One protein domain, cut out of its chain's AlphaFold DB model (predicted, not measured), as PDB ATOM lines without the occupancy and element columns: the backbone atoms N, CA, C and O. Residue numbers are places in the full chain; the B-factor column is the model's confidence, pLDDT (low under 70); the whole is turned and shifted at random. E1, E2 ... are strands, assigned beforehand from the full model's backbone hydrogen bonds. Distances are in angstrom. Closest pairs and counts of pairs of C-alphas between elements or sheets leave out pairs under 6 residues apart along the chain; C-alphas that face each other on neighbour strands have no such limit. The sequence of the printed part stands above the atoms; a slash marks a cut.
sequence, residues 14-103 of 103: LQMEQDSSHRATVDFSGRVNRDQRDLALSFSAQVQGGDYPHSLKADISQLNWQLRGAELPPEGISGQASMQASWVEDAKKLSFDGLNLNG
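What this domain is: This is residues 14 to 103 of the 103 residues of the protein "AsmA protein" of Klebsiella michiganensis (UniProt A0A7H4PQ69). One long, twisted sheet of six antiparallel strands, ordered E1 to E6 as along the chain, arches with both faces bare; E4, E5 and E6 bend partway, and short E1 lies along one edge. The printed part has 90 residues and no named helix: all strand, a meander, each strand the antiparallel neighbour of the one before. It is loose, radius of gyration of the C-alphas 15.6 A, and spans 46 by 27 by 25 A.

How they stand to each other: Inner strand E4, residues 55 to 69, bends by 71 degrees at residue 61. It forms hairpins with E3, residues 37 to 48, at 163 degrees, and E5, residues 77 to 88, at 157 degrees; N 44 and O 62, 2.9 A, and N 60 and O 83, 2.8 A, are within hydrogen-bond range. E2, residues 23 to 34, forms hairpins with E3, N 30 and O 41 at 2.9 A, and edge strand E1, residues 14 to 18, N 15 and O 27 at 2.9 A. Edge strand E6, residues 93 to 102, forms a hairpin with E5, N 84 and O 97 at 2.9 A. E1 and E6 are apart.

Where its parts are: E1 begins at C-alpha 14 (-43.653, 4.763, -9.070); E6 ends at C-alpha 102 (-26.415, 16.033, 3.448). E4 measures 37.6 A, E2 34.0 A.

The domain as a whole: The C-alphas farthest apart, of Ser 20 and Glu 71, are 48.3 A apart. The printed part has no cut and no long link; no printed residue is under 70 in pLDDT.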
ATOM      1  N   LEU A  14     -44.752   5.503  -8.479       96.12
ATOM      2  CA  LEU A  14     -43.653   4.763  -9.070       96.12
ATOM      3  C   LEU A  14     -43.725   4.948 -10.581       96.12
ATOM      4  O   LEU A  14     -44.720   4.572 -11.200       96.12
ATOM      5  N   GLN A  15     -42.675   5.522 -11.153       96.44
ATOM      6  CA  GLN A  15     -42.440   5.550 -12.589       96.44
ATOM      7  C   GLN A  15     -41.186   4.732 -12.873       96.44
ATOM      8  O   GLN A  15     -40.178   4.857 -12.180       96.44
ATOM      9  N   MET A  16     -41.277   3.857 -13.870       94.25
ATOM     10  CA  MET A  16     -40.166   3.029 -14.306       94.25
ATOM     11  C   MET A  16     -40.140   2.999 -15.825       94.25
ATOM     12  O   MET A  16     -41.142   2.676 -16.461       94.25
ATOM     13  N   GLU A  17     -38.981   3.305 -16.387       93.81
ATOM     14  CA  GLU A  17     -38.725   3.226 -17.820       93.81
ATOM     15  C   GLU A  17     -37.515   2.332 -18.035       93.81
ATOM     16  O   GLU A  17     -36.437   2.641 -17.541       93.81
ATOM     17  N   GLN A  18     -37.703   1.217 -18.739       91.12
ATOM     18  CA  GLN A  18     -36.650   0.248 -19.022       91.12
ATOM     19  C   GLN A  18     -36.359   0.192 -20.522       91.12
ATOM     20  O   GLN A  18     -37.280   0.148 -21.338       91.12
ATOM     21  N   ASP A  19     -35.078   0.153 -20.879       87.69
ATOM     22  CA  ASP A  19     -34.627  -0.013 -22.257       87.69
ATOM     23  C   ASP A  19     -34.344  -1.482 -22.632       87.69
ATOM     24  O   ASP A  19     -34.396  -2.410 -21.817       87.69
ATOM     25  N   SER A  20     -34.018  -1.705 -23.907       84.12
ATOM     26  CA  SER A  20     -33.682  -3.028 -24.449       84.12
ATOM     27  C   SER A  20     -32.400  -3.639 -23.868       84.12
ATOM     28  O   SER A  20     -32.163  -4.833 -24.041       84.12
ATOM     29  N   SER A  21     -31.581  -2.852 -23.166       81.44
ATOM     30  CA  SER A  21     -30.356  -3.289 -22.493       81.44
ATOM     31  C   SER A  21     -30.561  -3.620 -21.009       81.44
ATOM     32  O   SER A  21     -29.584  -3.817 -20.287       81.44
ATOM     33  N   HIS A  22     -31.818  -3.728 -20.556       82.94
ATOM     34  CA  HIS A  22     -32.193  -3.964 -19.154       82.94
ATOM     35  C   HIS A  22     -31.682  -2.876 -18.204       82.94
ATOM     36  O   HIS A  22     -31.441  -3.128 -17.021       82.94
ATOM     37  N   ARG A  23     -31.511  -1.654 -18.712       87.94
ATOM     38  CA  ARG A  23     -31.299  -0.481 -17.869       87.94
ATOM     39  C   ARG A  23     -32.643   0.161 -17.613       87.94
ATOM     40  O   ARG A  23     -33.397   0.379 -18.558       87.94
ATOM     41  N   ALA A  24     -32.940   0.435 -16.351       92.62
ATOM     42  CA  ALA A  24     -34.179   1.078 -15.959       92.62
ATOM     43  C   ALA A  24     -33.912   2.361 -15.180       92.62
ATOM     44  O   ALA A  24     -33.099   2.369 -14.261       92.62
ATOM     45  N   THR A  25     -34.624   3.429 -15.507       95.19
ATOM     46  CA  THR A  25     -34.736   4.599 -14.637       95.19
ATOM     47  C   THR A  25     -35.961   4.409 -13.761       95.19
ATOM     48  O   THR A  25     -37.027   4.052 -14.259       95.19
ATOM     49  N   VAL A  26     -35.799   4.612 -12.457       95.50
ATOM     50  CA  VAL A  26     -36.853   4.472 -11.457       95.50
ATOM     51  C   VAL A  26     -36.989   5.777 -10.699       95.50
ATOM     52  O   VAL A  26     -36.040   6.209 -10.050       95.50
ATOM     53  N   ASP A  27     -38.187   6.344 -10.717       97.56
ATOM     54  CA  ASP A  27     -38.571   7.480  -9.893       97.56
ATOM     55  C   ASP A  27     -39.673   7.046  -8.932       97.56
ATOM     56  O   ASP A  27     -40.742   6.576  -9.332       97.56
ATOM     57  N   PHE A  28     -39.407   7.195  -7.641       97.06
ATOM     58  CA  PHE A  28     -40.315   6.808  -6.578       97.06
ATOM     59  C   PHE A  28     -40.591   7.983  -5.646       97.06
ATOM     60  O   PHE A  28     -39.696   8.742  -5.277       97.06
ATOM     61  N   SER A  29     -41.832   8.094  -5.187       98.06
ATOM     62  CA  SER A  29     -42.158   8.857  -3.986       98.06
ATOM     63  C   SER A  29     -43.275   8.189  -3.202       98.06
ATOM     64  O   SER A  29     -44.096   7.460  -3.755       98.06
ATOM     65  N   GLY A  30     -43.306   8.427  -1.900       97.44
ATOM     66  CA  GLY A  30     -44.344   7.891  -1.041       97.44
ATOM     67  C   GLY A  30     -44.291   8.480   0.355       97.44
ATOM     68  O   GLY A  30     -43.332   9.154   0.740       97.44
ATOM     69  N   ARG A  31     -45.341   8.202   1.121       97.25
ATOM     70  CA  ARG A  31     -45.418   8.538   2.539       97.25
ATOM     71  C   ARG A  31     -45.676   7.302   3.374       97.25
ATOM     72  O   ARG A  31     -46.563   6.510   3.061       97.25
ATOM     73  N   VAL A  32     -44.926   7.175   4.457       95.88
ATOM     74  CA  VAL A  32     -45.114   6.152   5.481       95.88
ATOM     75  C   VAL A  32     -45.542   6.850   6.759       95.88
ATOM     76  O   VAL A  32     -44.868   7.758   7.232       95.88
ATOM     77  N   ASN A  33     -46.662   6.423   7.321       93.88
ATOM     78  CA  ASN A  33     -47.178   6.934   8.575       93.88
ATOM     79  C   ASN A  33     -47.251   5.796   9.596       93.88
ATOM     80  O   ASN A  33     -47.761   4.716   9.290       93.88
ATOM     81  N   ARG A  34     -46.718   6.045  10.790       91.06
ATOM     82  CA  ARG A  34     -46.748   5.134  11.938       91.06
ATOM     83  C   ARG A  34     -47.002   5.976  13.182       91.06
ATOM     84  O   ARG A  34     -46.241   6.904  13.457       91.06
ATOM     85  N   ASP A  35     -48.085   5.685  13.891       87.81
ATOM     86  CA  ASP A  35     -48.541   6.448  15.058       87.81
ATOM     87  C   ASP A  35     -48.674   7.955  14.764       87.81
ATOM     88  O   ASP A  35     -49.464   8.373  13.919       87.81
ATOM     89  N   GLN A  36     -47.882   8.787  15.447       86.56
ATOM     90  CA  GLN A  36     -47.829  10.238  15.269       86.56
ATOM     91  C   GLN A  36     -46.646  10.684  14.394       86.56
ATOM     92  O   GLN A  36     -46.286  11.859  14.429       86.56
ATOM     93  N   ARG A  37     -46.012   9.771  13.640       93.44
ATOM     94  CA  ARG A  37     -44.856  10.053  12.774       93.44
ATOM     95  C   ARG A  37     -45.201   9.857  11.301       93.44
ATOM     96  O   ARG A  37     -45.780   8.848  10.908       93.44
ATOM     97  N   ASP A  38     -44.817  10.830  10.491       95.06
ATOM     98  CA  ASP A  38     -44.999  10.873   9.043       95.06
ATOM     99  C   ASP A  38     -43.631  11.010   8.371       95.06
ATOM    100  O   ASP A  38     -42.885  11.950   8.645       95.06
ATOM    101  N   LEU A  39     -43.296  10.045   7.520       96.62
ATOM    102  CA  LEU A  39     -42.090  10.018   6.707       96.62
ATOM    103  C   LEU A  39     -42.481  10.190   5.243       96.62
ATOM    104  O   LEU A  39     -43.029   9.270   4.637       96.62
ATOM    105  N   ALA A  40     -42.148  11.335   4.660       97.62
ATOM    106  CA  ALA A  40     -42.139  11.508   3.215       97.62
ATOM    107  C   ALA A  40     -40.774  11.083   2.668       97.62
ATOM    108  O   ALA A  40     -39.745  11.550   3.158       97.62
ATOM    109  N   LEU A  41     -40.766  10.219   1.652       97.31
ATOM    110  CA  LEU A  41     -39.552   9.818   0.950       97.31
ATOM    111  C   LEU A  41     -39.717   9.923  -0.566       97.31
ATOM    112  O   LEU A  41     -40.790   9.651  -1.110       97.31
ATOM    113  N   SER A  42     -38.644  10.293  -1.252       97.94
ATOM    114  CA  SER A  42     -38.555  10.215  -2.707       97.94
ATOM    115  C   SER A  42     -37.153   9.831  -3.143       97.94
ATOM    116  O   SER A  42     -36.179  10.207  -2.491       97.94
ATOM    117  N   PHE A  43     -37.044   9.084  -4.237       97.12
ATOM    118  CA  PHE A  43     -35.754   8.802  -4.845       97.12
ATOM    119  C   PHE A  43     -35.827   8.639  -6.355       97.12
ATOM    120  O   PHE A  43     -36.855   8.230  -6.894       97.12
ATOM    121  N   SER A  44     -34.689   8.889  -6.990       97.69
ATOM    122  CA  SER A  44     -34.427   8.586  -8.392       97.69
ATOM    123  C   SER A  44     -33.232   7.643  -8.477       97.69
ATOM    124  O   SER A  44     -32.209   7.865  -7.819       97.69
ATOM    125  N   ALA A  45     -33.354   6.579  -9.265       96.81
ATOM    126  CA  ALA A  45     -32.318   5.567  -9.408       96.81
ATOM    127  C   ALA A  45     -32.165   5.091 -10.854       96.81
ATOM    128  O   ALA A  45     -33.148   4.937 -11.574       96.81
ATOM    129  N   GLN A  46     -30.931   4.794 -11.254       96.50
ATOM    130  CA  GLN A  46     -30.647   4.022 -12.462       96.50
ATOM    131  C   GLN A  46     -30.320   2.590 -12.058       96.50
ATOM    132  O   GLN A  46     -29.369   2.343 -11.324       96.50
ATOM    133  N   VAL A  47     -31.112   1.641 -12.532       94.06
ATOM    134  CA  VAL A  47     -30.950   0.215 -12.281       94.06
ATOM    135  C   VAL A  47     -30.295  -0.429 -13.494       94.06
ATOM    136  O   VAL A  47     -30.770  -0.299 -14.619       94.06
ATOM    137  N   GLN A  48     -29.207  -1.149 -13.260       90.94
ATOM    138  CA  GLN A  48     -28.499  -1.942 -14.254       90.94
ATOM    139  C   GLN A  48     -28.852  -3.416 -14.026       90.94
ATOM    140  O   GLN A  48     -28.362  -4.045 -13.087       90.94
ATOM    141  N   GLY A  49     -29.721  -3.956 -14.882       84.00
ATOM    142  CA  GLY A  49     -30.202  -5.339 -14.838       84.00
ATOM    143  C   GLY A  49     -29.551  -6.268 -15.862       84.00
ATOM    144  O   GLY A  49     -30.121  -7.302 -16.183       84.00
ATOM    145  N   GLY A  50     -28.380  -5.916 -16.405       82.81
ATOM    146  CA  GLY A  50     -27.726  -6.696 -17.466       82.81
ATOM    147  C   GLY A  50     -27.345  -8.134 -17.079       82.81
ATOM    148  O   GLY A  50     -27.137  -8.954 -17.965       82.81
ATOM    149  N   ASP A  51     -27.278  -8.434 -15.780       86.25
ATOM    150  CA  ASP A  51     -26.999  -9.762 -15.214       86.25
ATOM    151  C   ASP A  51     -28.213 -10.333 -14.449       86.25
ATOM    152  O   ASP A  51     -28.107 -11.236 -13.619       86.25
ATOM    153  N   TYR A  52     -29.406  -9.789 -14.700       82.12
ATOM    154  CA  TYR A  52     -30.643 -10.333 -14.154       82.12
ATOM    155  C   TYR A  52     -30.899 -11.747 -14.728       82.12
ATOM    156  O   TYR A  52     -30.746 -11.940 -15.936       82.12
ATOM    157  N   PRO A  53     -31.321 -12.741 -13.916       86.38
ATOM    158  CA  PRO A  53     -31.778 -12.624 -12.527       86.38
ATOM    159  C   PRO A  53     -30.703 -12.781 -11.436       86.38
ATOM    160  O   PRO A  53     -31.052 -12.714 -10.259       86.38
ATOM    161  N   HIS A  54     -29.426 -12.979 -11.770       92.44
ATOM    162  CA  HIS A  54     -28.373 -13.265 -10.784       92.44
ATOM    163  C   HIS A  54     -27.962 -12.042  -9.962       92.44
ATOM    164  O   HIS A  54     -27.735 -12.153  -8.751       92.44
ATOM    165  N   SER A  55     -27.883 -10.867 -10.590       92.94
ATOM    166  CA  SER A  55     -27.557  -9.634  -9.879       92.94
ATOM    167  C   SER A  55     -28.263  -8.394 -10.423       92.94
ATOM    168  O   SER A  55     -28.631  -8.303 -11.594       92.94
ATOM    169  N   LEU A  56     -28.464  -7.424  -9.530       92.94
ATOM    170  CA  LEU A  56     -28.975  -6.091  -9.838       92.94
ATOM    171  C   LEU A  56     -28.071  -5.051  -9.186       92.94
ATOM    172  O   LEU A  56     -27.654  -5.214  -8.038       92.94
ATOM    173  N   LYS A  57     -27.810  -3.954  -9.893       95.50
ATOM    174  CA  LYS A  57     -27.151  -2.771  -9.331       95.50
ATOM    175  C   LYS A  57     -28.048  -1.564  -9.516       95.50
ATOM    176  O   LYS A  57     -28.679  -1.440 -10.558       95.50
ATOM    177  N   ALA A  58     -28.099  -0.692  -8.524       96.12
ATOM    178  CA  ALA A  58     -28.858   0.542  -8.569       96.12
ATOM    179  C   ALA A  58     -27.979   1.705  -8.114       96.12
ATOM    180  O   ALA A  58     -27.446   1.693  -7.006       96.12
ATOM    181  N   ASP A  59     -27.865   2.716  -8.960       97.31
ATOM    182  CA  ASP A  59     -27.250   3.996  -8.647       97.31
ATOM    183  C   ASP A  59     -28.358   4.964  -8.226       97.31
ATOM    184  O   ASP A  59     -29.098   5.476  -9.068       97.31
ATOM    185  N   ILE A  60     -28.506   5.190  -6.919       97.06
ATOM    186  CA  ILE A  60     -29.486   6.122  -6.350       97.06
ATOM    187  C   ILE A  60     -28.826   7.497  -6.310       97.06
ATOM    188  O   ILE A  60     -28.041   7.807  -5.410       97.06
ATOM    189  N   SER A  61     -29.113   8.310  -7.323       95.75
ATOM    190  CA  SER A  61     -28.492   9.626  -7.500       95.75
ATOM    191  C   SER A  61     -29.043  10.664  -6.530       95.75
ATOM    192  O   SER A  61     -28.318  11.576  -6.135       95.75
ATOM    193  N   GLN A  62     -30.308  10.520  -6.139       95.81
ATOM    194  CA  GLN A  62     -30.962  11.403  -5.192       95.81
ATOM    195  C   GLN A  62     -31.992  10.620  -4.384       95.81
ATOM    196  O   GLN A  62     -32.910  10.030  -4.943       95.81
ATOM    197  N   LEU A  63     -31.850  10.656  -3.067       97.31
ATOM    198  CA  LEU A  63     -32.819  10.230  -2.069       97.31
ATOM    199  C   LEU A  63     -33.120  11.454  -1.208       97.31
ATOM    200  O   LEU A  63     -32.197  12.041  -0.658       97.31
ATOM    201  N   ASN A  64     -34.384  11.834  -1.067       97.75
ATOM    202  CA  ASN A  64     -34.811  12.882  -0.144       97.75
ATOM    203  C   ASN A  64     -35.730  12.268   0.907       97.75
ATOM    204  O   ASN A  64     -36.595  11.452   0.575       97.75
ATOM    205  N   TRP A  65     -35.593  12.701   2.156       97.06
ATOM    206  CA  TRP A  65     -36.540  12.348   3.210       97.06
ATOM    207  C   TRP A  65     -36.942  13.564   4.028       97.06
ATOM    208  O   TRP A  65     -36.167  14.505   4.216       97.06
ATOM    209  N   GLN A  66     -38.159  13.509   4.557       97.06
ATOM    210  CA  GLN A  66     -38.615  14.384   5.618       97.06
ATOM    211  C   GLN A  66     -39.437  13.580   6.621       97.06
ATOM    212  O   GLN A  66     -40.470  13.012   6.278       97.06
ATOM    213  N   LEU A  67     -38.975  13.564   7.864       96.19
ATOM    214  CA  LEU A  67     -39.639  12.961   9.003       96.19
ATOM    215  C   LEU A  67     -40.248  14.065   9.873       96.19
ATOM    216  O   LEU A  67     -39.552  14.985  10.303       96.19
ATOM    217  N   ARG A  68     -41.544  13.965  10.152       95.69
ATOM    218  CA  ARG A  68     -42.279  14.848  11.066       95.69
ATOM    219  C   ARG A  68     -43.059  14.016  12.069       95.69
ATOM    220  O   ARG A  68     -43.387  12.866  11.794       95.69
ATOM    221  N   GLY A  69     -43.381  14.592  13.220       93.25
ATOM    222  CA  GLY A  69     -44.205  13.917  14.213       93.25
ATOM    223  C   GLY A  69     -43.971  14.386  15.636       93.25
ATOM    224  O   GLY A  69     -43.223  15.332  15.873       93.25
ATOM    225  N   ALA A  70     -44.616  13.705  16.579       88.75
ATOM    226  CA  ALA A  70     -44.403  13.947  18.001       88.75
ATOM    227  C   ALA A  70     -42.924  13.784  18.380       88.75
ATOM    228  O   ALA A  70     -42.232  12.917  17.842       88.75
ATOM    229  N   GLU A  71     -42.469  14.619  19.319       89.00
ATOM    230  CA  GLU A  71     -41.094  14.630  19.851       89.00
ATOM    231  C   GLU A  71     -40.001  15.018  18.835       89.00
ATOM    232  O   GLU A  71     -38.814  14.925  19.142       89.00
ATOM    233  N   LEU A  72     -40.378  15.493  17.644       91.94
ATOM    234  CA  LEU A  72     -39.462  16.058  16.651       91.94
ATOM    235  C   LEU A  72     -39.550  17.595  16.630       91.94
ATOM    236  O   LEU A  72     -40.567  18.150  17.062       91.94
ATOM    237  N   PRO A  73     -38.516  18.300  16.125       92.94
ATOM    238  CA  PRO A  73     -38.580  19.746  15.922       92.94
ATOM    239  C   PRO A  73     -39.795  20.147  15.069       92.94
ATOM    240  O   PRO A  73     -40.220  19.354  14.222       92.94
ATOM    241  N   PRO A  74     -40.347  21.366  15.232       88.50
ATOM    242  CA  PRO A  74     -41.481  21.836  14.430       88.50
ATOM    243  C   PRO A  74     -41.248  21.729  12.912       88.50
ATOM    244  O   PRO A  74     -42.164  21.403  12.157       88.50
ATOM    245  N   GLU A  75     -40.014  21.962  12.469       90.19
ATOM    246  CA  GLU A  75     -39.550  21.821  11.085       90.19
ATOM    247  C   GLU A  75     -39.351  20.360  10.624       90.19
ATOM    248  O   GLU A  75     -39.313  20.074   9.420       90.19
ATOM    249  N   GLY A  76     -39.300  19.417  11.568       93.38
ATOM    250  CA  GLY A  76     -38.989  18.008  11.349       93.38
ATOM    251  C   GLY A  76     -37.498  17.738  11.137       93.38
ATOM    252  O   GLY A  76     -36.645  18.586  11.378       93.38
ATOM    253  N   ILE A  77     -37.184  16.526  10.681       95.25
ATOM    254  CA  ILE A  77     -35.839  16.112  10.268       95.25
ATOM    255  C   ILE A  77     -35.886  15.833   8.773       95.25
ATOM    256  O   ILE A  77     -36.648  14.976   8.331       95.25
ATOM    257  N   SER A  78     -35.064  16.518   7.989       96.56
ATOM    258  CA  SER A  78     -34.948  16.274   6.553       96.56
ATOM    259  C   SER A  78     -33.503  16.091   6.138       96.56
ATOM    260  O   SER A  78     -32.597  16.543   6.828       96.56
ATOM    261  N   GLY A  79     -33.300  15.472   4.987       96.69
ATOM    262  CA  GLY A  79     -31.989  15.421   4.365       96.69
ATOM    263  C   GLY A  79     -32.052  14.851   2.963       96.69
ATOM    264  O   GLY A  79     -33.126  14.510   2.445       96.69
ATOM    265  N   GLN A  80     -30.884  14.820   2.339       97.56
ATOM    266  CA  GLN A  80     -30.660  14.259   1.024       97.56
ATOM    267  C   GLN A  80     -29.483  13.291   1.066       97.56
ATOM    268  O   GLN A  80     -28.518  13.490   1.802       97.56
ATOM    269  N   ALA A  81     -29.555  12.242   0.261       97.12
ATOM    270  CA  ALA A  81     -28.479  11.284   0.121       97.12
ATOM    271  C   ALA A  81     -28.324  10.822  -1.321       97.12
ATOM    272  O   ALA A  81     -29.243  10.924  -2.133       97.12
ATOM    273  N   SER A  82     -27.161  10.263  -1.606       97.62
ATOM    274  CA  SER A  82     -26.928   9.420  -2.770       97.62
ATOM    275  C   SER A  82     -26.166   8.178  -2.330       97.62
ATOM    276  O   SER A  82     -25.428   8.208  -1.344       97.62
ATOM    277  N   MET A  83     -26.403   7.059  -3.006       97.19
ATOM    278  CA  MET A  83     -25.748   5.791  -2.692       97.19
ATOM    279  C   MET A  83     -25.834   4.831  -3.871       97.19
ATOM    280  O   MET A  83     -26.664   4.994  -4.766       97.19
ATOM    281  N   GLN A  84     -25.012   3.791  -3.845       97.62
ATOM    282  CA  GLN A  84     -25.173   2.635  -4.715       97.62
ATOM    283  C   GLN A  84     -25.710   1.465  -3.897       97.62
ATOM    284  O   GLN A  84     -25.303   1.250  -2.757       97.62
ATOM    285  N   ALA A  85     -26.619   0.701  -4.488       96.56
ATOM    286  CA  ALA A  85     -27.127  -0.539  -3.928       96.56
ATOM    287  C   ALA A  85     -26.869  -1.689  -4.901       96.56
ATOM    288  O   ALA A  85     -26.934  -1.523  -6.120       96.56
ATOM    289  N   SER A  86     -26.592  -2.876  -4.375       96.25
ATOM    290  CA  SER A  86     -26.482  -4.086  -5.185       96.25
ATOM    291  C   SER A  86     -27.154  -5.275  -4.517       96.25
ATOM    292  O   SER A  86     -27.029  -5.479  -3.308       96.25
ATOM    293  N   TRP A  87     -27.870  -6.058  -5.320       95.81
ATOM    294  CA  TRP A  87     -28.482  -7.320  -4.929       95.81
ATOM    295  C   TRP A  87     -27.787  -8.469  -5.652       95.81
ATOM    296  O   TRP A  87     -27.626  -8.421  -6.871       95.81
ATOM    297  N   VAL A  88     -27.400  -9.498  -4.902       96.31
ATOM    298  CA  VAL A  88     -26.883 -10.763  -5.441       96.31
ATOM    299  C   VAL A  88     -27.825 -11.879  -5.011       96.31
ATOM    300  O   VAL A  88     -27.918 -12.187  -3.821       96.31
ATOM    301  N   GLU A  89     -28.520 -12.472  -5.980       95.12
ATOM    302  CA  GLU A  89     -29.621 -13.414  -5.760       95.12
ATOM    303  C   GLU A  89     -29.144 -14.728  -5.134       95.12
ATOM    304  O   GLU A  89     -29.713 -15.171  -4.134       95.12
ATOM    305  N   ASP A  90     -28.047 -15.295  -5.644       94.69
ATOM    306  CA  ASP A  90     -27.476 -16.560  -5.154       94.69
ATOM    307  C   ASP A  90     -27.005 -16.466  -3.694       94.69
ATOM    308  O   ASP A  90     -27.056 -17.437  -2.941       94.69
ATOM    309  N   ALA A  91     -26.574 -15.272  -3.273       95.75
ATOM    310  CA  ALA A  91     -26.133 -14.994  -1.909       95.75
ATOM    311  C   ALA A  91     -27.234 -14.386  -1.025       95.75
ATOM    312  O   ALA A  91     -26.992 -14.163   0.162       95.75
ATOM    313  N   LYS A  92     -28.406 -14.061  -1.596       94.50
ATOM    314  CA  LYS A  92     -29.484 -13.293  -0.944       94.50
ATOM    315  C   LYS A  92     -28.964 -12.058  -0.207       94.50
ATOM    316  O   LYS A  92     -29.377 -11.757   0.913       94.50
ATOM    317  N   LYS A  93     -28.011 -11.363  -0.831       96.62
ATOM    318  CA  LYS A  93     -27.256 -10.280  -0.202       96.62
ATOM    319  C   LYS A  93     -27.621  -8.941  -0.823       96.62
ATOM    320  O   LYS A  93     -27.434  -8.746  -2.021       96.62
ATOM    321  N   LEU A  94     -28.038  -8.011   0.032       96.50
ATOM    322  CA  LEU A  94     -28.134  -6.589  -0.274       96.50
ATOM    323  C   LEU A  94     -26.889  -5.878   0.267       96.50
ATOM    324  O   LEU A  94     -26.550  -6.039   1.440       96.50
ATOM    325  N   SER A  95     -26.202  -5.121  -0.583       97.00
ATOM    326  CA  SER A  95     -25.039  -4.308  -0.202       97.00
ATOM    327  C   SER A  95     -25.279  -2.849  -0.564       97.00
ATOM    328  O   SER A  95     -25.949  -2.564  -1.559       97.00
ATOM    329  N   PHE A  96     -24.721  -1.949   0.240       96.44
ATOM    330  CA  PHE A  96     -24.776  -0.508   0.031       96.44
ATOM    331  C   PHE A  96     -23.365   0.057   0.075       96.44
ATOM    332  O   PHE A  96     -22.603  -0.269   0.984       96.44
ATOM    333  N   ASP A  97     -23.056   0.930  -0.874       96.50
ATOM    334  CA  ASP A  97     -21.742   1.538  -1.031       96.50
ATOM    335  C   ASP A  97     -21.888   3.021  -1.399       96.50
ATOM    336  O   ASP A  97     -22.951   3.476  -1.830       96.50
ATOM    337  N   GLY A  98     -20.817   3.792  -1.193       94.25
ATOM    338  CA  GLY A  98     -20.735   5.179  -1.659       94.25
ATOM    339  C   GLY A  98     -21.776   6.133  -1.066       94.25
ATOM    340  O   GLY A  98     -22.148   7.100  -1.727       94.25
ATOM    341  N   LEU A  99     -22.245   5.876   0.161       94.94
ATOM    342  CA  LEU A  99     -23.211   6.736   0.843       94.94
ATOM    343  C   LEU A  99     -22.661   8.161   1.010       94.94
ATOM    344  O   LEU A  99     -21.664   8.381   1.699       94.94
ATOM    345  N   ASN A 100     -23.366   9.125   0.432       95.81
ATOM    346  CA  ASN A 100     -23.198  10.549   0.677       95.81
ATOM    347  C   ASN A 100     -24.462  11.072   1.362       95.81
ATOM    348  O   ASN A 100     -25.562  10.768   0.911       95.81
ATOM    349  N   LEU A 101     -24.308  11.834   2.445       93.56
ATOM    350  CA  LEU A 101     -25.403  12.338   3.268       93.56
ATOM    351  C   LEU A 101     -25.250  13.849   3.452       93.56
ATOM    352  O   LEU A 101     -24.192  14.304   3.878       93.56
ATOM    353  N   ASN A 102     -26.322  14.596   3.200       89.38
ATOM    354  CA  ASN A 102     -26.415  16.033   3.448       89.38
ATOM    355  C   ASN A 102     -27.709  16.332   4.222       89.38
ATOM    356  O   ASN A 102     -28.751  15.740   3.934       89.38
ATOM    357  N   GLY A 103     -27.650  17.228   5.206       77.56
ATOM    358  CA  GLY A 103     -28.773  17.583   6.079       77.56
ATOM    359  C   GLY A 103     -28.557  18.912   6.776       77.56
ATOM    360  O   GLY A 103     -27.387  19.354   6.833       77.56
TER     361      GLY A 103